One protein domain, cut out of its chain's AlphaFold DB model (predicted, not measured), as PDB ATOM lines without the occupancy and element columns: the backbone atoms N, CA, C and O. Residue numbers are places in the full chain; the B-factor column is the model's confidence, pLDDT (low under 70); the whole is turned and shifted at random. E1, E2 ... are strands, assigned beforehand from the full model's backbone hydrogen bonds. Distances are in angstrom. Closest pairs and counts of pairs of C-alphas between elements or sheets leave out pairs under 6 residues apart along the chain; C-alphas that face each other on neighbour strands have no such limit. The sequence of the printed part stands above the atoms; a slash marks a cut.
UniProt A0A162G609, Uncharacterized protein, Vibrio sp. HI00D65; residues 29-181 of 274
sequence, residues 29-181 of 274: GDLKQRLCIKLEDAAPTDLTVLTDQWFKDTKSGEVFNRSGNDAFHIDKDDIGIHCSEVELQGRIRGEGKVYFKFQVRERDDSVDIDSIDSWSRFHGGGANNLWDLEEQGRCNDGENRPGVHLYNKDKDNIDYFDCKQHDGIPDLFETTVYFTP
ATOM      1  N   GLY A  29     184.375 111.973 229.964       86.12
ATOM      2  CA  GLY A  29     184.661 113.373 229.700       86.12
ATOM      3  C   GLY A  29     183.384 114.064 229.248       86.12
ATOM      4  O   GLY A  29     182.668 113.547 228.382       86.12
ATOM      5  N   ASP A  30     183.086 115.194 229.864       88.06
ATOM      6  CA  ASP A  30     182.146 116.187 229.385       88.06
ATOM      7  C   ASP A  30     182.874 117.152 228.443       88.06
ATOM      8  O   ASP A  30     183.856 117.796 228.808       88.06
ATOM      9  N   LEU A  31     182.373 117.284 227.219       88.19
ATOM     10  CA  LEU A  31     182.961 118.164 226.219       88.19
ATOM     11  C   LEU A  31     181.981 119.229 225.744       88.19
ATOM     12  O   LEU A  31     180.766 119.009 225.707       88.19
ATOM     13  N   LYS A  32     182.546 120.369 225.354       89.75
ATOM     14  CA  LYS A  32     181.879 121.470 224.667       89.75
ATOM     15  C   LYS A  32     182.658 121.790 223.401       89.75
ATOM     16  O   LYS A  32     183.883 121.849 223.455       89.75
ATOM     17  N   GLN A  33     181.959 121.986 222.291       89.88
ATOM     18  CA  GLN A  33     182.570 122.369 221.027       89.88
ATOM     19  C   GLN A  33     181.880 123.580 220.414       89.88
ATOM     20  O   GLN A  33     180.648 123.677 220.417       89.88
ATOM     21  N   ARG A  34     182.707 124.447 219.832       91.62
ATOM     22  CA  ARG A  34     182.305 125.549 218.965       91.62
ATOM     23  C   ARG A  34     183.015 125.451 217.621       91.62
ATOM     24  O   ARG A  34     184.169 125.029 217.551       91.62
ATOM     25  N   LEU A  35     182.318 125.839 216.560       92.75
ATOM     26  CA  LEU A  35     182.844 125.877 215.203       92.75
ATOM     27  C   LEU A  35     183.037 127.325 214.769       92.75
ATOM     28  O   LEU A  35     182.122 128.134 214.896       92.75
ATOM     29  N   CYS A  36     184.215 127.653 214.252       92.81
ATOM     30  CA  CYS A  36     184.518 128.989 213.766       92.81
ATOM     31  C   CYS A  36     185.261 128.926 212.433       92.81
ATOM     32  O   CYS A  36     186.109 128.060 212.219       92.81
ATOM     33  N   ILE A  37     184.962 129.871 211.548       93.06
ATOM     34  CA  ILE A  37     185.788 130.164 210.382       93.06
ATOM     35  C   ILE A  37     186.734 131.310 210.715       93.06
ATOM     36  O   ILE A  37     186.337 132.277 211.366       93.06
ATOM     37  N   LYS A  38     187.984 131.179 210.269       90.12
ATOM     38  CA  LYS A  38     188.986 132.242 210.295       90.12
ATOM     39  C   LYS A  38     189.262 132.681 208.860       90.12
ATOM     40  O   LYS A  38     189.714 131.878 208.048       90.12
ATOM     41  N   LEU A  39     188.988 133.942 208.561       85.56
ATOM     42  CA  LEU A  39     189.370 134.596 207.318       85.56
ATOM     43  C   LEU A  39     190.697 135.323 207.542       85.56
ATOM     44  O   LEU A  39     190.755 136.251 208.348       85.56
ATOM     45  N   GLU A  40     191.759 134.849 206.885       79.50
ATOM     46  CA  GLU A  40     193.084 135.499 206.919       79.50
ATOM     47  C   GLU A  40     193.122 136.743 206.025       79.50
ATOM     48  O   GLU A  40     193.840 137.690 206.322       79.50
ATOM     49  N   ASP A  41     192.311 136.734 204.967       75.44
ATOM     50  CA  ASP A  41     192.105 137.831 204.030       75.44
ATOM     51  C   ASP A  41     190.618 138.196 203.993       75.44
ATOM     52  O   ASP A  41     189.759 137.407 204.396       75.44
ATOM     53  N   ALA A  42     190.316 139.388 203.485       78.12
ATOM     54  CA  ALA A  42     188.949 139.860 203.328       78.12
ATOM     55  C   ALA A  42     188.118 138.916 202.446       78.12
ATOM     56  O   ALA A  42     188.598 138.425 201.419       78.12
ATOM     57  N   ALA A  43     186.858 138.686 202.814       82.31
ATOM     58  CA  ALA A  43     185.947 137.878 202.017       82.31
ATOM     59  C   ALA A  43     185.770 138.504 200.613       82.31
ATOM     60  O   ALA A  43     185.310 139.641 200.511       82.31
ATOM     61  N   PRO A  44     186.073 137.789 199.513       80.31
ATOM     62  CA  PRO A  44     185.996 138.346 198.156       80.31
ATOM     63  C   PRO A  44     184.551 138.607 197.693       80.31
ATOM     64  O   PRO A  44     184.307 139.389 196.771       80.31
ATOM     65  N   THR A  45     183.586 137.959 198.343       85.81
ATOM     66  CA  THR A  45     182.148 138.034 198.075       85.81
ATOM     67  C   THR A  45     181.370 137.744 199.360       85.81
ATOM     68  O   THR A  45     181.952 137.331 200.361       85.81
ATOM     69  N   ASP A  46     180.052 137.935 199.331       90.06
ATOM     70  CA  ASP A  46     179.177 137.536 200.428       90.06
ATOM     71  C   ASP A  46     179.181 136.009 200.575       90.06
ATOM     72  O   ASP A  46     178.834 135.278 199.641       90.06
ATOM     73  N   LEU A  47     179.504 135.515 201.770       93.56
ATOM     74  CA  LEU A  47     179.605 134.086 202.054       93.56
ATOM     75  C   LEU A  47     178.423 133.587 202.891       93.56
ATOM     76  O   LEU A  47     177.911 134.274 203.782       93.56
ATOM     77  N   THR A  48     178.037 132.340 202.644       94.69
ATOM     78  CA  THR A  48     177.229 131.520 203.548       94.69
ATOM     79  C   THR A  48     178.079 130.356 204.032       94.69
ATOM     80  O   THR A  48     178.623 129.587 203.236       94.69
ATOM     81  N   VAL A  49     178.168 130.204 205.350       94.94
ATOM     82  CA  VAL A  49     178.892 129.118 206.002       94.94
ATOM     83  C   VAL A  49     177.892 128.178 206.641       94.94
ATOM     84  O   VAL A  49     177.165 128.563 207.551       94.94
ATOM     85  N   LEU A  50     177.876 126.933 206.178       92.75
ATOM     86  CA  LEU A  50     177.083 125.858 206.754       92.75
ATOM     87  C   LEU A  50     177.968 125.007 207.657       92.75
ATOM     88  O   LEU A  50     179.052 124.582 207.247       92.75
ATOM     89  N   THR A  51     177.488 124.707 208.858       92.62
ATOM     90  CA  THR A  51     178.190 123.855 209.813       92.62
ATOM     91  C   THR A  51     177.316 122.715 210.320       92.62
ATOM     92  O   THR A  51     176.093 122.827 210.426       92.62
ATOM     93  N   ASP A  52     177.956 121.586 210.614       90.25
ATOM     94  CA  ASP A  52     177.331 120.427 211.253       90.25
ATOM     95  C   ASP A  52     178.298 119.845 212.286       90.25
ATOM     96  O   ASP A  52     179.512 119.859 212.088       90.25
ATOM     97  N   GLN A  53     177.771 119.351 213.403       90.25
ATOM     98  CA  GLN A  53     178.556 118.763 214.485       90.25
ATOM     99  C   GLN A  53     177.750 117.721 215.257       90.25
ATOM    100  O   GLN A  53     176.565 117.891 215.557       90.25
ATOM    101  N   TRP A  54     178.421 116.633 215.632       90.44
ATOM    102  CA  TRP A  54     177.855 115.600 216.496       90.44
ATOM    103  C   TRP A  54     178.949 114.876 217.268       90.44
ATOM    104  O   TRP A  54     180.080 114.749 216.810       90.44
ATOM    105  N   PHE A  55     178.604 114.329 218.427       90.19
ATOM    106  CA  PHE A  55     179.493 113.485 219.217       90.19
ATOM    107  C   PHE A  55     178.943 112.067 219.268       90.19
ATOM    108  O   PHE A  55     177.733 111.859 219.314       90.19
ATOM    109  N   LYS A  56     179.821 111.071 219.274       89.88
ATOM    110  CA  LYS A  56     179.447 109.667 219.395       89.88
ATOM    111  C   LYS A  56     180.289 108.997 220.456       89.88
ATOM    112  O   LYS A  56     181.503 108.869 220.301       89.88
ATOM    113  N   ASP A  57     179.628 108.482 221.479       87.81
ATOM    114  CA  ASP A  57     180.248 107.566 222.424       87.81
ATOM    115  C   ASP A  57     180.413 106.207 221.729       87.81
ATOM    116  O   ASP A  57     179.445 105.555 221.330       87.81
ATOM    117  N   THR A  58     181.658 105.779 221.514       85.25
ATOM    118  CA  THR A  58     181.928 104.568 220.720       85.25
ATOM    119  C   THR A  58     181.595 103.282 221.469       85.25
ATOM    120  O   THR A  58     181.362 102.249 220.839       85.25
ATOM    121  N   LYS A  59     181.532 103.338 222.802       82.06
ATOM    122  CA  LYS A  59     181.271 102.188 223.667       82.06
ATOM    123  C   LYS A  59     179.780 101.884 223.779       82.06
ATOM    124  O   LYS A  59     179.389 100.721 223.738       82.06
ATOM    125  N   SER A  60     178.962 102.915 223.955       82.50
ATOM    126  CA  SER A  60     177.501 102.813 224.044       82.50
ATOM    127  C   SER A  60     176.817 102.917 222.680       82.50
ATOM    128  O   SER A  60     175.720 102.392 222.509       82.50
ATOM    129  N   GLY A  61     177.465 103.564 221.709       82.81
ATOM    130  CA  GLY A  61     176.889 103.887 220.408       82.81
ATOM    131  C   GLY A  61     175.948 105.094 220.428       82.81
ATOM    132  O   GLY A  61     175.373 105.401 219.385       82.81
ATOM    133  N   GLU A  62     175.788 105.761 221.575       84.38
ATOM    134  CA  GLU A  62     174.963 106.960 221.715       84.38
ATOM    135  C   GLU A  62     175.543 108.104 220.876       84.38
ATOM    136  O   GLU A  62     176.753 108.347 220.886       84.38
ATOM    137  N   VAL A  63     174.672 108.777 220.121       84.50
ATOM    138  CA  VAL A  63     175.018 109.942 219.305       84.50
ATOM    139  C   VAL A  63     174.332 111.155 219.906       84.50
ATOM    140  O   VAL A  63     173.110 111.183 220.039       84.50
ATOM    141  N   PHE A  64     175.132 112.155 220.243       83.25
ATOM    142  CA  PHE A  64     174.693 113.460 220.697       83.25
ATOM    143  C   PHE A  64     174.814 114.412 219.520       83.25
ATOM    144  O   PHE A  64     175.912 114.796 219.128       83.25
ATOM    145  N   ASN A  65     173.685 114.775 218.934       80.62
ATOM    146  CA  ASN A  65     173.620 115.817 217.928       80.62
ATOM    147  C   ASN A  65     172.599 116.865 218.361       80.62
ATOM    148  O   ASN A  65     171.623 116.572 219.058       80.62
ATOM    149  N   ARG A  66     172.815 118.106 217.939       64.81
ATOM    150  CA  ARG A  66     171.736 119.087 217.883       64.81
ATOM    151  C   ARG A  66     171.199 119.034 216.463       64.81
ATOM    152  O   ARG A  66     171.953 119.165 215.511       64.81
ATOM    153  N   SER A  67     169.910 118.761 216.307       48.47
ATOM    154  CA  SER A  67     169.284 118.731 214.988       48.47
ATOM    155  C   SER A  67     169.262 120.141 214.389       48.47
ATOM    156  O   SER A  67     168.515 120.988 214.881       48.47
ATOM    157  N   GLY A  68     170.040 120.366 213.334       53.97
ATOM    158  CA  GLY A  68     170.015 121.581 212.521       53.97
ATOM    159  C   GLY A  68     171.394 121.859 211.939       53.97
ATOM    160  O   GLY A  68     172.325 122.067 212.706       53.97
ATOM    161  N   ASN A  69     171.512 121.852 210.608       63.84
ATOM    162  CA  ASN A  69     172.662 122.460 209.942       63.84
ATOM    163  C   ASN A  69     172.651 123.934 210.349       63.84
ATOM    164  O   ASN A  69     171.682 124.632 210.030       63.84
ATOM    165  N   ASP A  70     173.649 124.369 211.109       83.75
ATOM    166  CA  ASP A  70     173.767 125.772 211.480       83.75
ATOM    167  C   ASP A  70     174.319 126.538 210.281       83.75
ATOM    168  O   ASP A  70     175.129 126.010 209.516       83.75
ATOM    169  N   ALA A  71     173.838 127.755 210.084       90.00
ATOM    170  CA  ALA A  71     174.231 128.594 208.970       90.00
ATOM    171  C   ALA A  71     174.448 130.014 209.468       90.00
ATOM    172  O   ALA A  71     173.577 130.585 210.122       90.00
ATOM    173  N   PHE A  72     175.586 130.593 209.113       91.94
ATOM    174  CA  PHE A  72     175.855 132.003 209.342       91.94
ATOM    175  C   PHE A  72     176.407 132.647 208.078       91.94
ATOM    176  O   PHE A  72     176.863 131.973 207.151       91.94
ATOM    177  N   HIS A  73     176.315 133.969 208.035       93.69
ATOM    178  CA  HIS A  73     176.679 134.758 206.873       93.69
ATOM    179  C   HIS A  73     177.855 135.664 207.214       93.69
ATOM    180  O   HIS A  73     177.928 136.190 208.324       93.69
ATOM    181  N   ILE A  74     178.757 135.816 206.254       90.94
ATOM    182  CA  ILE A  74     179.876 136.757 206.306       90.94
ATOM    183  C   ILE A  74     179.680 137.698 205.121       90.94
ATOM    184  O   ILE A  74     179.364 137.223 204.022       90.94
ATOM    185  N   ASP A  75     179.725 139.005 205.351       86.56
ATOM    186  CA  ASP A  75     179.552 139.984 204.277       86.56
ATOM    187  C   ASP A  75     180.859 140.114 203.477       86.56
ATOM    188  O   ASP A  75     181.945 139.813 203.978       86.56
ATOM    189  N   LYS A  76     180.762 140.524 202.209       83.25
ATOM    190  CA  LYS A  76     181.948 140.868 201.412       83.25
ATOM    191  C   LYS A  76     182.820 141.881 202.177       83.25
ATOM    192  O   LYS A  76     182.302 142.778 202.836       83.25
ATOM    193  N   ASP A  77     184.136 141.740 202.034       76.75
ATOM    194  CA  ASP A  77     185.189 142.552 202.653       76.75
ATOM    195  C   ASP A  77     185.367 142.355 204.179       76.75
ATOM    196  O   ASP A  77     186.289 142.931 204.764       76.75
ATOM    197  N   ASP A  78     184.564 141.502 204.831       80.12
ATOM    198  CA  ASP A  78     184.792 141.108 206.229       80.12
ATOM    199  C   ASP A  78     186.058 140.244 206.375       80.12
ATOM    200  O   ASP A  78     186.398 139.436 205.509       80.12
ATOM    201  N   ILE A  79     186.731 140.379 207.520       82.56
ATOM    202  CA  ILE A  79     187.946 139.645 207.895       82.56
ATOM    203  C   ILE A  79     187.864 139.198 209.361       82.56
ATOM    204  O   ILE A  79     187.179 139.813 210.182       82.56
ATOM    205  N   GLY A  80     188.610 138.151 209.715       84.19
ATOM    206  CA  GLY A  80     188.762 137.701 211.093       84.19
ATOM    207  C   GLY A  80     187.959 136.444 211.413       84.19
ATOM    208  O   GLY A  80     187.838 135.529 210.600       84.19
ATOM    209  N   ILE A  81     187.490 136.343 212.658       89.62
ATOM    210  CA  ILE A  81     186.902 135.116 213.208       89.62
ATOM    211  C   ILE A  81     185.381 135.238 213.294       89.62
ATOM    212  O   ILE A  81     184.854 136.095 214.001       89.62
ATOM    213  N   HIS A  82     184.687 134.294 212.660       91.56
ATOM    214  CA  HIS A  82     183.230 134.191 212.662       91.56
ATOM    215  C   HIS A  82     182.821 132.808 213.169       91.56
ATOM    216  O   HIS A  82     183.239 131.789 212.620       91.56
ATOM    217  N   CYS A  83     182.015 132.755 214.226       90.88
ATOM    218  CA  CYS A  83     181.658 131.504 214.893       90.88
ATOM    219  C   CYS A  83     180.176 131.170 214.747       90.88
ATOM    220  O   CYS A  83     179.325 132.056 214.782       90.88
ATOM    221  N   SER A  84     179.882 129.872 214.682       88.75
ATOM    222  CA  SER A  84     178.533 129.333 214.829       88.75
ATOM    223  C   SER A  84     177.932 129.771 216.167       88.75
ATOM    224  O   SER A  84     178.598 129.668 217.203       88.75
ATOM    225  N   GLU A  85     176.660 130.168 216.184       84.06
ATOM    226  CA  GLU A  85     175.943 130.417 217.444       84.06
ATOM    227  C   GLU A  85     175.662 129.110 218.205       84.06
ATOM    228  O   GLU A  85     175.376 129.109 219.408       84.06
ATOM    229  N   VAL A  86     175.739 127.970 217.512       78.75
ATOM    230  CA  VAL A  86     175.511 126.657 218.105       78.75
ATOM    231  C   VAL A  86     176.756 126.153 218.842       78.75
ATOM    232  O   VAL A  86     177.717 125.670 218.250       78.75
ATOM    233  N   GLU A  87     176.680 126.159 220.174       79.56
ATOM    234  CA  GLU A  87     177.543 125.346 221.040       79.56
ATOM    235  C   GLU A  87     176.924 123.944 221.195       79.56
ATOM    236  O   GLU A  87     175.732 123.805 221.524       79.56
ATOM    237  N   LEU A  88     177.724 122.898 220.957       84.44
ATOM    238  CA  LEU A  88     177.341 121.512 221.226       84.44
ATOM    239  C   LEU A  88     178.040 121.026 222.494       84.44
ATOM    240  O   LEU A  88     179.258 121.105 222.620       84.44
ATOM    241  N   GLN A  89     177.260 120.473 223.422       88.00
ATOM    242  CA  GLN A  89     177.761 119.885 224.659       88.00
ATOM    243  C   GLN A  89     177.305 118.430 224.767       88.00
ATOM    244  O   GLN A  89     176.151 118.106 224.473       88.00
ATOM    245  N   GLY A  90     178.187 117.551 225.236       86.31
ATOM    246  CA  GLY A  90     177.862 116.146 225.455       86.31
ATOM    247  C   GLY A  90     178.834 115.448 226.394       86.31
ATOM    248  O   GLY A  90     179.782 116.050 226.890       86.31
ATOM    249  N   ARG A  91     178.575 114.161 226.638       88.62
ATOM    250  CA  ARG A  91     179.380 113.308 227.518       88.62
ATOM    251  C   ARG A  91     179.790 112.040 226.789       88.62
ATOM    252  O   ARG A  91     178.934 111.349 226.244       88.62
ATOM    253  N   ILE A  92     181.066 111.680 226.871       86.62
ATOM    254  CA  ILE A  92     181.609 110.439 226.305       86.62
ATOM    255  C   ILE A  92     182.258 109.614 227.417       86.62
ATOM    256  O   ILE A  92     183.040 110.132 228.209       86.62
ATOM    257  N   ARG A  93     181.945 108.316 227.495       86.81
ATOM    258  CA  ARG A  93     182.489 107.381 228.494       86.81
ATOM    259  C   ARG A  93     183.656 106.578 227.921       86.81
ATOM    260  O   ARG A  93     183.464 105.501 227.348       86.81
ATOM    261  N   GLY A  94     184.873 107.059 228.153       83.75
ATOM    262  CA  GLY A  94     186.084 106.506 227.560       83.75
ATOM    263  C   GLY A  94     186.235 107.014 226.133       83.75
ATOM    264  O   GLY A  94     186.383 108.208 225.932       83.75
ATOM    265  N   GLU A  95     186.175 106.130 225.143       88.88
ATOM    266  CA  GLU A  95     186.465 106.481 223.747       88.88
ATOM    267  C   GLU A  95     185.259 107.051 222.989       88.88
ATOM    268  O   GLU A  95     184.137 106.524 223.040       88.88
ATOM    269  N   GLY A  96     185.519 108.069 222.179       90.38
ATOM    270  CA  GLY A  96     184.524 108.807 221.422       90.38
ATOM    271  C   GLY A  96     185.011 109.305 220.076       90.38
ATOM    272  O   GLY A  96     186.206 109.337 219.782       90.38
ATOM    273  N   LYS A  97     184.047 109.721 219.259       90.56
ATOM    274  CA  LYS A  97     184.287 110.510 218.053       90.56
ATOM    275  C   LYS A  97     183.543 111.825 218.147       90.56
ATOM    276  O   LYS A  97     182.384 111.839 218.552       90.56
ATOM    277  N   VAL A  98     184.201 112.887 217.728       90.50
ATOM    278  CA  VAL A  98     183.678 114.245 217.766       90.50
ATOM    279  C   VAL A  98     183.750 114.792 216.347       90.50
ATOM    280  O   VAL A  98     184.834 115.045 215.845       90.50
ATOM    281  N   TYR A  99     182.620 114.873 215.662       91.00
ATOM    282  CA  TYR A  99     182.532 115.259 214.258       91.00
ATOM    283  C   TYR A  99     182.288 116.749 214.087       91.00
ATOM    284  O   TYR A  99     181.563 117.359 214.876       91.00
ATOM    285  N   PHE A 100     182.818 117.287 212.997       91.50
ATOM    286  CA  PHE A 100     182.472 118.603 212.499       91.50
ATOM    287  C   PHE A 100     182.519 118.644 210.976       91.50
ATOM    288  O   PHE A 100     183.278 117.925 210.321       91.50
ATOM    289  N   LYS A 101     181.748 119.564 210.416       92.19
ATOM    290  CA  LYS A 101     181.786 119.906 209.007       92.19
ATOM    291  C   LYS A 101     181.646 121.404 208.836       92.19
ATOM    292  O   LYS A 101     180.836 122.023 209.519       92.19
ATOM    293  N   PHE A 102     182.385 121.937 207.875       94.44
ATOM    294  CA  PHE A 102     182.191 123.263 207.313       94.44
ATOM    295  C   PHE A 102     181.946 123.141 205.814       94.44
ATOM    296  O   PHE A 102     182.577 122.336 205.125       94.44
ATOM    297  N   GLN A 103     181.050 123.969 205.302       94.50
ATOM    298  CA  GLN A 103     180.863 124.189 203.877       94.50
ATOM    299  C   GLN A 103     180.691 125.685 203.644       94.50
ATOM    300  O   GLN A 103     179.764 126.290 204.174       94.50
ATOM    301  N   VAL A 104     181.607 126.262 202.875       94.56
ATOM    302  CA  VAL A 104     181.650 127.681 202.527       94.56
ATOM    303  C   VAL A 104     181.157 127.837 201.102       94.56
ATOM    304  O   VAL A 104     181.612 127.132 200.198       94.56
ATOM    305  N   ARG A 105     180.209 128.747 200.912       92.81
ATOM    306  CA  ARG A 105     179.564 129.020 199.632       92.81
ATOM    307  C   ARG A 105     179.402 130.505 199.420       92.81
ATOM    308  O   ARG A 105     179.357 131.260 200.389       92.81
ATOM    309  N   GLU A 106     179.206 130.895 198.172       90.75
ATOM    310  CA  GLU A 106     178.619 132.199 197.875       90.75
ATOM    311  C   GLU A 106     177.187 132.277 198.423       90.75
ATOM    312  O   GLU A 106     176.465 131.275 198.493       90.75
ATOM    313  N   ARG A 107     176.766 133.472 198.852       86.88
ATOM    314  CA  ARG A 107     175.483 133.676 199.544       86.88
ATOM    315  C   ARG A 107     174.259 133.301 198.708       86.88
ATOM    316  O   ARG A 107     173.216 132.978 199.274       86.88
ATOM    317  N   ASP A 108     174.372 133.328 197.388       82.00
ATOM    318  CA  ASP A 108     173.320 132.917 196.458       82.00
ATOM    319  C   ASP A 108     173.288 131.398 196.187       82.00
ATOM    320  O   ASP A 108     172.518 130.948 195.334       82.00
ATOM    321  N   ASP A 109     174.089 130.613 196.922       76.06
ATOM    322  CA  ASP A 109     174.266 129.162 196.771       76.06
ATOM    323  C   ASP A 109     174.754 128.742 195.367       76.06
ATOM    324  O   ASP A 109     174.612 127.578 194.975       76.06
ATOM    325  N   SER A 110     175.324 129.662 194.580       75.12
ATOM    326  CA  SER A 110     175.729 129.376 193.200       75.12
ATOM    327  C   SER A 110     177.024 128.563 193.105       75.12
ATOM    328  O   SER A 110     177.161 127.734 192.198       75.12
ATOM    329  N   VAL A 111     177.946 128.761 194.053       83.94
ATOM    330  CA  VAL A 111     179.285 128.160 194.055       83.94
ATOM    331  C   VAL A 111     179.636 127.620 195.444       83.94
ATOM    332  O   VAL A 111     179.608 128.342 196.440       83.94
ATOM    333  N   ASP A 112     180.003 126.335 195.493       87.62
ATOM    334  CA  ASP A 112     180.728 125.745 196.622       87.62
ATOM    335  C   ASP A 112     182.196 126.180 196.532       87.62
ATOM    336  O   ASP A 112     182.878 125.844 195.563       87.62
ATOM    337  N   ILE A 113     182.669 126.918 197.536       91.06
ATOM    338  CA  ILE A 113     184.017 127.497 197.551       91.06
ATOM    339  C   ILE A 113     185.000 126.503 198.160       91.06
ATOM    340  O   ILE A 113     185.960 126.081 197.519       91.06
ATOM    341  N   ASP A 114     184.734 126.096 199.399       93.25
ATOM    342  CA  ASP A 114     185.579 125.161 200.125       93.25
ATOM    343  C   ASP A 114     184.761 124.410 201.176       93.25
ATOM    344  O   ASP A 114     183.718 124.864 201.653       93.25
ATOM    345  N   SER A 115     185.219 123.223 201.546       92.62
ATOM    346  CA  SER A 115     184.601 122.443 202.606       92.62
ATOM    347  C   SER A 115     185.612 121.556 203.306       92.62
ATOM    348  O   SER A 115     186.615 121.111 202.738       92.62
ATOM    349  N   ILE A 116     185.307 121.253 204.558       92.62
ATOM    350  CA  ILE A 116     185.978 120.201 205.301       92.62
ATOM    351  C   ILE A 116     184.929 119.412 206.068       92.62
ATOM    352  O   ILE A 116     184.005 119.975 206.645       92.62
ATOM    353  N   ASP A 117     185.064 118.097 206.051       91.62
ATOM    354  CA  ASP A 117     184.233 117.164 206.800       91.62
ATOM    355  C   ASP A 117     185.196 116.245 207.532       91.62
ATOM    356  O   ASP A 117     185.928 115.491 206.887       91.62
ATOM    357  N   SER A 118     185.252 116.346 208.858       91.19
ATOM    358  CA  SER A 118     186.146 115.500 209.627       91.19
ATOM    359  C   SER A 118     185.684 115.242 211.056       91.19
ATOM    360  O   SER A 118     184.554 115.512 211.458       91.19
ATOM    361  N   TRP A 119     186.545 114.594 211.827       87.50
ATOM    362  CA  TRP A 119     186.265 114.170 213.183       87.50
ATOM    363  C   TRP A 119     187.542 114.157 214.019       87.50
ATOM    364  O   TRP A 119     188.640 114.029 213.498       87.50
ATOM    365  N   SER A 120     187.386 114.241 215.333       87.56
ATOM    366  CA  SER A 120     188.446 114.027 216.313       87.56
ATOM    367  C   SER A 120     188.198 112.724 217.065       87.56
ATOM    368  O   SER A 120     187.045 112.373 217.359       87.56
ATOM    369  N   ARG A 121     189.263 111.996 217.407       87.38
ATOM    370  CA  ARG A 121     189.210 110.985 218.473       87.38
ATOM    371  C   ARG A 121     189.184 111.713 219.803       87.38
ATOM    372  O   ARG A 121     189.908 112.684 219.998       87.38
ATOM    373  N   PHE A 122     188.348 111.224 220.706       88.38
ATOM    374  CA  PHE A 122     188.220 111.770 222.046       88.38
ATOM    375  C   PHE A 122     188.348 110.652 223.067       88.38
ATOM    376  O   PHE A 122     187.615 109.665 222.987       88.38
ATOM    377  N   HIS A 123     189.219 110.836 224.055       88.62
ATOM    378  CA  HIS A 123     189.265 109.977 225.230       88.62
ATOM    379  C   HIS A 123     188.843 110.765 226.471       88.62
ATOM    380  O   HIS A 123     189.556 111.652 226.943       88.62
ATOM    381  N   GLY A 124     187.680 110.403 227.008       83.12
ATOM    382  CA  GLY A 124     187.084 110.974 228.205       83.12
ATOM    383  C   GLY A 124     187.755 110.464 229.472       83.12
ATOM    384  O   GLY A 124     187.304 109.469 230.045       83.12
ATOM    385  N   GLY A 125     188.814 111.141 229.910       80.56
ATOM    386  CA  GLY A 125     189.598 110.781 231.093       80.56
ATOM    387  C   GLY A 125     188.995 111.258 232.419       80.56
ATOM    388  O   GLY A 125     189.489 110.878 233.486       80.56
ATOM    389  N   GLY A 126     187.921 112.052 232.386       78.50
ATOM    390  CA  GLY A 126     187.414 112.764 233.557       78.50
ATOM    391  C   GLY A 126     187.979 114.168 233.584       78.50
ATOM    392  O   GLY A 126     187.746 114.944 232.674       78.50
ATOM    393  N   ALA A 127     188.760 114.479 234.619       82.44
ATOM    394  CA  ALA A 127     189.286 115.825 234.841       82.44
ATOM    395  C   ALA A 127     190.067 116.398 233.647       82.44
ATOM    396  O   ALA A 127     190.059 117.609 233.460       82.44
ATOM    397  N   ASN A 128     190.732 115.534 232.875       83.94
ATOM    398  CA  ASN A 128     191.417 115.913 231.651       83.94
ATOM    399  C   ASN A 128     191.103 114.902 230.552       83.94
ATOM    400  O   ASN A 128     191.043 113.695 230.807       83.94
ATOM    401  N   ASN A 129     190.949 115.416 229.346       86.00
ATOM    402  CA  ASN A 129     190.576 114.691 228.152       86.00
ATOM    403  C   ASN A 129     191.697 114.788 227.118       86.00
ATOM    404  O   ASN A 129     192.491 115.733 227.116       86.00
ATOM    405  N   LEU A 130     191.726 113.803 226.229       86.31
ATOM    406  CA  LEU A 130     192.614 113.779 225.074       86.31
ATOM    407  C   LEU A 130     191.783 113.986 223.819       86.31
ATOM    408  O   LEU A 130     190.745 113.340 223.647       86.31
ATOM    409  N   TRP A 131     192.267 114.871 222.958       88.06
ATOM    410  CA  TRP A 131     191.720 115.120 221.633       88.06
ATOM    411  C   TRP A 131     192.782 114.828 220.587       88.06
ATOM    412  O   TRP A 131     193.957 115.103 220.796       88.06
ATOM    413  N   ASP A 132     192.368 114.254 219.471       87.38
ATOM    414  CA  ASP A 132     193.230 113.981 218.326       87.38
ATOM    415  C   ASP A 132     192.415 114.260 217.071       87.38
ATOM    416  O   ASP A 132     191.529 113.478 216.710       87.38
ATOM    417  N   LEU A 133     192.633 115.445 216.505       86.56
ATOM    418  CA  LEU A 133     191.956 115.902 215.302       86.56
ATOM    419  C   LEU A 133     192.420 115.053 214.119       86.56
ATOM    420  O   LEU A 133     193.610 114.930 213.888       86.56
ATOM    421  N   GLU A 134     191.494 114.492 213.343       84.19
ATOM    422  CA  GLU A 134     191.834 113.951 212.028       84.19
ATOM    423  C   GLU A 134     191.734 115.104 211.025       84.19
ATOM    424  O   GLU A 134     190.671 115.428 210.512       84.19
ATOM    425  N   GLU A 135     192.828 115.779 210.742       76.88
ATOM    426  CA  GLU A 135     192.845 116.993 209.927       76.88
ATOM    427  C   GLU A 135     192.804 116.727 208.414       76.88
ATOM    428  O   GLU A 135     192.760 117.661 207.614       76.88
ATOM    429  N   GLN A 136     192.824 115.454 207.999       82.56
ATOM    430  CA  GLN A 136     192.776 115.010 206.596       82.56
ATOM    431  C   GLN A 136     193.849 115.659 205.704       82.56
ATOM    432  O   GLN A 136     193.628 115.925 204.523       82.56
ATOM    433  N   GLY A 137     195.028 115.932 206.269       79.31
ATOM    434  CA  GLY A 137     196.124 116.603 205.565       79.31
ATOM    435  C   GLY A 137     195.929 118.110 205.374       79.31
ATOM    436  O   GLY A 137     196.765 118.746 204.740       79.31
ATOM    437  N   ARG A 138     194.871 118.695 205.944       85.50
ATOM    438  CA  ARG A 138     194.595 120.137 205.943       85.50
ATOM    439  C   ARG A 138     195.015 120.799 207.255       85.50
ATOM    440  O   ARG A 138     194.353 121.708 207.729       85.50
ATOM    441  N   CYS A 139     196.102 120.336 207.860       85.19
ATOM    442  CA  CYS A 139     196.613 120.904 209.101       85.19
ATOM    443  C   CYS A 139     196.967 122.396 208.960       85.19
ATOM    444  O   CYS A 139     197.846 122.748 208.163       85.19
ATOM    445  N   ASN A 140     196.389 123.258 209.794       81.62
ATOM    446  CA  ASN A 140     196.847 124.636 209.977       81.62
ATOM    447  C   ASN A 140     197.299 124.836 211.434       81.62
ATOM    448  O   ASN A 140     196.538 125.352 212.239       81.62
ATOM    449  N   ASP A 141     198.537 124.450 211.764       70.94
ATOM    450  CA  ASP A 141     199.165 124.622 213.093       70.94
ATOM    451  C   ASP A 141     199.480 126.112 213.424       70.94
ATOM    452  O   ASP A 141     200.567 126.442 213.895       70.94
ATOM    453  N   GLY A 142     198.561 127.041 213.133       61.44
ATOM    454  CA  GLY A 142     198.736 128.486 213.337       61.44
ATOM    455  C   GLY A 142     199.575 129.188 212.263       61.44
ATOM    456  O   GLY A 142     199.976 130.335 212.441       61.44
ATOM    457  N   GLU A 143     199.852 128.514 211.150       58.44
ATOM    458  CA  GLU A 143     200.503 129.100 209.980       58.44
ATOM    459  C   GLU A 143     199.394 129.638 209.076       58.44
ATOM    460  O   GLU A 143     198.695 128.816 208.510       58.44
ATOM    461  N   ASN A 144     199.200 130.958 208.955       66.00
ATOM    462  CA  ASN A 144     198.149 131.618 208.147       66.00
ATOM    463  C   ASN A 144     197.980 131.007 206.730       66.00
ATOM    464  O   ASN A 144     198.544 131.492 205.750       66.00
ATOM    465  N   ARG A 145     197.250 129.892 206.625       74.88
ATOM    466  CA  ARG A 145     197.099 129.057 205.429       74.88
ATOM    467  C   ARG A 145     195.772 128.305 205.487       74.88
ATOM    468  O   ARG A 145     195.290 128.009 206.582       74.88
ATOM    469  N   PRO A 146     195.196 127.905 204.346       85.62
ATOM    470  CA  PRO A 146     193.974 127.119 204.360       85.62
ATOM    471  C   PRO A 146     194.139 125.810 205.135       85.62
ATOM    472  O   PRO A 146     195.100 125.063 204.931       85.62
ATOM    473  N   GLY A 147     193.188 125.504 206.010       91.12
ATOM    474  CA  GLY A 147     193.248 124.310 206.839       91.12
ATOM    475  C   GLY A 147     192.409 124.372 208.105       91.12
ATOM    476  O   GLY A 147     191.529 125.211 208.243       91.12
ATOM    477  N   VAL A 148     192.669 123.450 209.024       91.31
ATOM    478  CA  VAL A 148     191.929 123.270 210.271       91.31
ATOM    479  C   VAL A 148     192.879 123.103 211.453       91.31
ATOM    480  O   VAL A 148     193.940 122.485 211.321       91.31
ATOM    481  N   HIS A 149     192.483 123.634 212.608       90.69
ATOM    482  CA  HIS A 149     193.107 123.351 213.899       90.69
ATOM    483  C   HIS A 149     192.110 123.451 215.049       90.69
ATOM    484  O   HIS A 149     191.021 124.017 214.922       90.69
ATOM    485  N   LEU A 150     192.509 122.897 216.187       89.38
ATOM    486  CA  LEU A 150     191.863 123.105 217.469       89.38
ATOM    487  C   LEU A 150     192.523 124.279 218.184       89.38
ATOM    488  O   LEU A 150     193.746 124.383 218.224       89.38
ATOM    489  N   TYR A 151     191.698 125.117 218.796       88.69
ATOM    490  CA  TYR A 151     192.116 126.077 219.803       88.69
ATOM    491  C   TYR A 151     191.504 125.711 221.146       88.69
ATOM    492  O   TYR A 151     190.298 125.466 221.260       88.69
ATOM    493  N   ASN A 152     192.360 125.674 222.158       85.69
ATOM    494  CA  ASN A 152     192.023 125.189 223.483       85.69
ATOM    495  C   ASN A 152     193.017 125.694 224.528       85.69
ATOM    496  O   ASN A 152     194.073 126.238 224.203       85.69
ATOM    497  N   LYS A 153     192.687 125.433 225.797       84.56
ATOM    498  CA  LYS A 153     193.623 125.547 226.913       84.56
ATOM    499  C   LYS A 153     193.850 124.198 227.561       84.56
ATOM    500  O   LYS A 153     192.909 123.428 227.753       84.56
ATOM    501  N   ASP A 154     195.092 123.936 227.931       84.94
ATOM    502  CA  ASP A 154     195.427 122.772 228.740       84.94
ATOM    503  C   ASP A 154     195.079 122.991 230.230       84.94
ATOM    504  O   ASP A 154     194.630 124.057 230.666       84.94
ATOM    505  N   LYS A 155     195.295 121.955 231.043       82.62
ATOM    506  CA  LYS A 155     195.119 121.967 232.507       82.62
ATOM    507  C   LYS A 155     195.925 123.031 233.251       82.62
ATOM    508  O   LYS A 155     195.573 123.364 234.383       82.62
ATOM    509  N   ASP A 156     196.998 123.528 232.645       86.38
ATOM    510  CA  ASP A 156     197.875 124.557 233.193       86.38
ATOM    511  C   ASP A 156     197.482 125.956 232.664       86.38
ATOM    512  O   ASP A 156     198.135 126.954 232.978       86.38
ATOM    513  N   ASN A 157     196.350 126.041 231.946       83.69
ATOM    514  CA  ASN A 157     195.766 127.241 231.351       83.69
ATOM    515  C   ASN A 157     196.673 127.875 230.280       83.69
ATOM    516  O   ASN A 157     196.674 129.098 230.108       83.69
ATOM    517  N   ILE A 158     197.438 127.041 229.574       86.62
ATOM    518  CA  ILE A 158     198.269 127.422 228.432       86.62
ATOM    519  C   ILE A 158     197.448 127.242 227.155       86.62
ATOM    520  O   ILE A 158     196.873 126.177 226.926       86.62
ATOM    521  N   ASP A 159     197.394 128.294 226.341       84.75
ATOM    522  CA  ASP A 159     196.780 128.259 225.016       84.75
ATOM    523  C   ASP A 159     197.584 127.361 224.075       84.75
ATOM    524  O   ASP A 159     198.812 127.474 223.989       84.75
ATOM    525  N   TYR A 160     196.893 126.509 223.327       80.50
ATOM    526  CA  TYR A 160     197.505 125.739 222.257       80.50
ATOM    527  C   TYR A 160     196.649 125.774 220.991       80.50
ATOM    528  O   TYR A 160     195.420 125.876 221.033       80.50
ATOM    529  N   PHE A 161     197.355 125.700 219.867       85.31
ATOM    530  CA  PHE A 161     196.816 125.713 218.517       85.31
ATOM    531  C   PHE A 161     197.479 124.557 217.787       85.31
ATOM    532  O   PHE A 161     198.658 124.637 217.439       85.31
ATOM    533  N   ASP A 162     196.767 123.452 217.635       80.25
ATOM    534  CA  ASP A 162     197.302 122.299 216.928       80.25
ATOM    535  C   ASP A 162     196.215 121.573 216.145       80.25
ATOM    536  O   ASP A 162     195.018 121.652 216.423       80.25
ATOM    537  N   CYS A 163     196.650 120.885 215.104       81.94
ATOM    538  CA  CYS A 163     195.831 119.947 214.355       81.94
ATOM    539  C   CYS A 163     196.124 118.494 214.771       81.94
ATOM    540  O   CYS A 163     195.824 117.580 214.013       81.94
ATOM    541  N   LYS A 164     196.786 118.273 215.917       81.44
ATOM    542  CA  LYS A 164     197.377 116.982 216.310       81.44
ATOM    543  C   LYS A 164     196.780 116.478 217.618       81.44
ATOM    544  O   LYS A 164     195.909 117.090 218.224       81.44
ATOM    545  N   GLN A 165     197.272 115.328 218.064       85.12
ATOM    546  CA  GLN A 165     196.937 114.800 219.374       85.12
ATOM    547  C   GLN A 165     197.421 115.727 220.500       85.12
ATOM    548  O   GLN A 165     198.625 115.940 220.662       85.12
ATOM    549  N   HIS A 166     196.485 116.150 221.345       86.19
ATOM    550  CA  HIS A 166     196.722 116.906 222.564       86.19
ATOM    551  C   HIS A 166     196.097 116.196 223.773       86.19
ATOM    552  O   HIS A 166     194.934 115.789 223.749       86.19
ATOM    553  N   ASP A 167     196.871 116.043 224.846       86.56
ATOM    554  CA  ASP A 167     196.430 115.452 226.115       86.56
ATOM    555  C   ASP A 167     196.443 116.522 227.209       86.56
ATOM    556  O   ASP A 167     197.341 117.357 227.253       86.56
ATOM    557  N   GLY A 168     195.477 116.472 228.123       84.81
ATOM    558  CA  GLY A 168     195.417 117.402 229.248       84.81
ATOM    559  C   GLY A 168     194.370 118.505 229.121       84.81
ATOM    560  O   GLY A 168     194.470 119.482 229.857       84.81
ATOM    561  N   ILE A 169     193.381 118.371 228.236       86.56
ATOM    562  CA  ILE A 169     192.327 119.379 228.045       86.56
ATOM    563  C   ILE A 169     191.301 119.243 229.171       86.56
ATOM    564  O   ILE A 169     190.735 118.156 229.317       86.56
ATOM    565  N   PRO A 170     191.032 120.285 229.973       87.31
ATOM    566  CA  PRO A 170     190.118 120.174 231.102       87.31
ATOM    567  C   PRO A 170     188.699 119.781 230.695       87.31
ATOM    568  O   PRO A 170     188.194 120.157 229.637       87.31
ATOM    569  N   ASP A 171     188.025 119.055 231.581       85.00
ATOM    570  CA  ASP A 171     186.610 118.730 231.405       85.00
ATOM    571  C   ASP A 171     185.734 119.989 231.349       85.00
ATOM    572  O   ASP A 171     185.995 120.962 232.061       85.00
ATOM    573  N   LEU A 172     184.677 119.966 230.529       81.31
ATOM    574  CA  LEU A 172     183.793 121.111 230.252       81.31
ATOM    575  C   LEU A 172     184.493 122.353 229.670       81.31
ATOM    576  O   LEU A 172     183.844 123.395 229.554       81.31
ATOM    577  N   PHE A 173     185.773 122.274 229.297       84.62
ATOM    578  CA  PHE A 173     186.412 123.345 228.543       84.62
ATOM    579  C   PHE A 173     185.823 123.406 227.125       84.62
ATOM    580  O   PHE A 173     185.493 122.373 226.536       84.62
ATOM    581  N   GLU A 174     185.624 124.618 226.602       88.12
ATOM    582  CA  GLU A 174     185.120 124.812 225.241       88.12
ATOM    583  C   GLU A 174     186.262 124.646 224.240       88.12
ATOM    584  O   GLU A 174     187.133 125.507 224.127       88.12
ATOM    585  N   THR A 175     186.219 123.545 223.494       89.25
ATOM    586  CA  THR A 175     187.092 123.316 222.346       89.25
ATOM    587  C   THR A 175     186.571 124.077 221.142       89.25
ATOM    588  O   THR A 175     185.453 123.837 220.685       89.25
ATOM    589  N   THR A 176     187.390 124.959 220.577       91.56
ATOM    590  CA  THR A 176     187.051 125.640 219.323       91.56
ATOM    591  C   THR A 176     187.750 124.958 218.157       91.56
ATOM    592  O   THR A 176     188.962 124.763 218.192       91.56
ATOM    593  N   VAL A 177     187.000 124.598 217.117       91.94
ATOM    594  CA  VAL A 177     187.563 124.157 215.834       91.94
ATOM    595  C   VAL A 177     187.584 125.357 214.900       91.94
ATOM    596  O   VAL A 177     186.524 125.900 214.578       91.94
ATOM    597  N   TYR A 178     188.772 125.750 214.455       92.56
ATOM    598  CA  TYR A 178     188.951 126.785 213.444       92.56
ATOM    599  C   TYR A 178     189.142 126.161 212.073       92.56
ATOM    600  O   TYR A 178     189.988 125.285 211.904       92.56
ATOM    601  N   PHE A 179     188.386 126.647 211.093       93.81
ATOM    602  CA  PHE A 179     188.583 126.343 209.682       93.81
ATOM    603  C   PHE A 179     188.945 127.616 208.912       93.81
ATOM    604  O   PHE A 179     188.175 128.573 208.881       93.81
ATOM    605  N   THR A 180     190.113 127.615 208.279       92.81
ATOM    606  CA  THR A 180     190.550 128.645 207.338       92.81
ATOM    607  C   THR A 180     190.281 128.136 205.919       92.81
ATOM    608  O   THR A 180     190.974 127.210 205.481       92.81
ATOM    609  N   PRO A 181     189.272 128.660 205.201       91.81
ATOM    610  CA  PRO A 181     188.963 128.214 203.847       91.81
ATOM    611  C   PRO A 181     190.009 128.693 202.834       91.81
ATOM    612  O   PRO A 181     190.662 129.717 203.025       91.81
TER     613      PRO A 181
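This is residues 29 to 181 of the 274 residues of an uncharacterized protein of Vibrio sp. HI00D65 (UniProt A0A162G609). Two strongly twisted sheets lie face to face as a sandwich: E2, E7 and E8 make the long part of one, while E1, E13 and E10 make the facing layer. E3 and E4 extend the first sheet beside E2, E9 and E12 extend it beyond E8, and a long loop, residues 134 to 146, joins E9 to E10 of the other sheet. The printed part has 153 residues with no named helix and thirteen named strands, E1 to E13 in order, and is all strand. The larger sheet is antiparallel and the smaller mixed. The whole is compact, with a radius of gyration of the C-alphas of 15.3 A and spans of 44 by 32 by 25 A.

In the larger sheet, E7 is residues 94 to 106, 40.0 A long, E8 112 to 124, 35.4 A, and E2 47 to 57, 33.4 A. Its other strands are E3, 63 to 65, E4, 70 to 74, E9, 128 to 133, and E12, 165 to 170. In the smaller sheet, E1 is residues 29 to 39, 31.2 A long, from C-alpha 29 at (184.661, 113.373, 229.700). The others are E5, 80 to 83, E6, 88 to 92, E10, 147 to 153, E11, 159 to 162, and E13, 174 to 180, ending with C-alpha 180 at (190.550, 128.645, 207.338).

E7, E8 and E9 form a meander, each strand the antiparallel neighbour of the one before; N 98 and O 120 are 2.9 A apart, N 121 and O 132 2.8 A. E2 is antiparallel to E7, with N 50 and O 103 2.8 A apart. On the other side of E2 lie E3, its hairpin partner, with N 55 and O 64 2.8 A apart, and E4, with N 49 and O 72 2.8 A apart. E12 is antiparallel to E9, N 131 and O 166 being 2.9 A apart. In the smaller sheet, E1 and E13 are parallel, with N 36 and O 177 2.9 A apart. E5 and E6 are antiparallel to E1 on its other side, with N 37 and O 82 2.8 A apart and N 31 and O 90 2.9 A apart. E10 is antiparallel to E13, N 151 and O 176 being 2.8 A apart, and forms a hairpin with E11, N 150 and O 162 being 2.8 A apart. Between the sheets, the closest C-alphas of E7 and E13, Phe 102 and Phe 179, are 7.5 A apart.

The two C-alphas farthest apart, those of Ser 110 and Asp 156, are 46.0 A apart. The printed part has no cut. The link from E9 to E10 is long. Mean pLDDT of the printed part is 85.5; residues 66 to 69 and 142 to 144 are under 70.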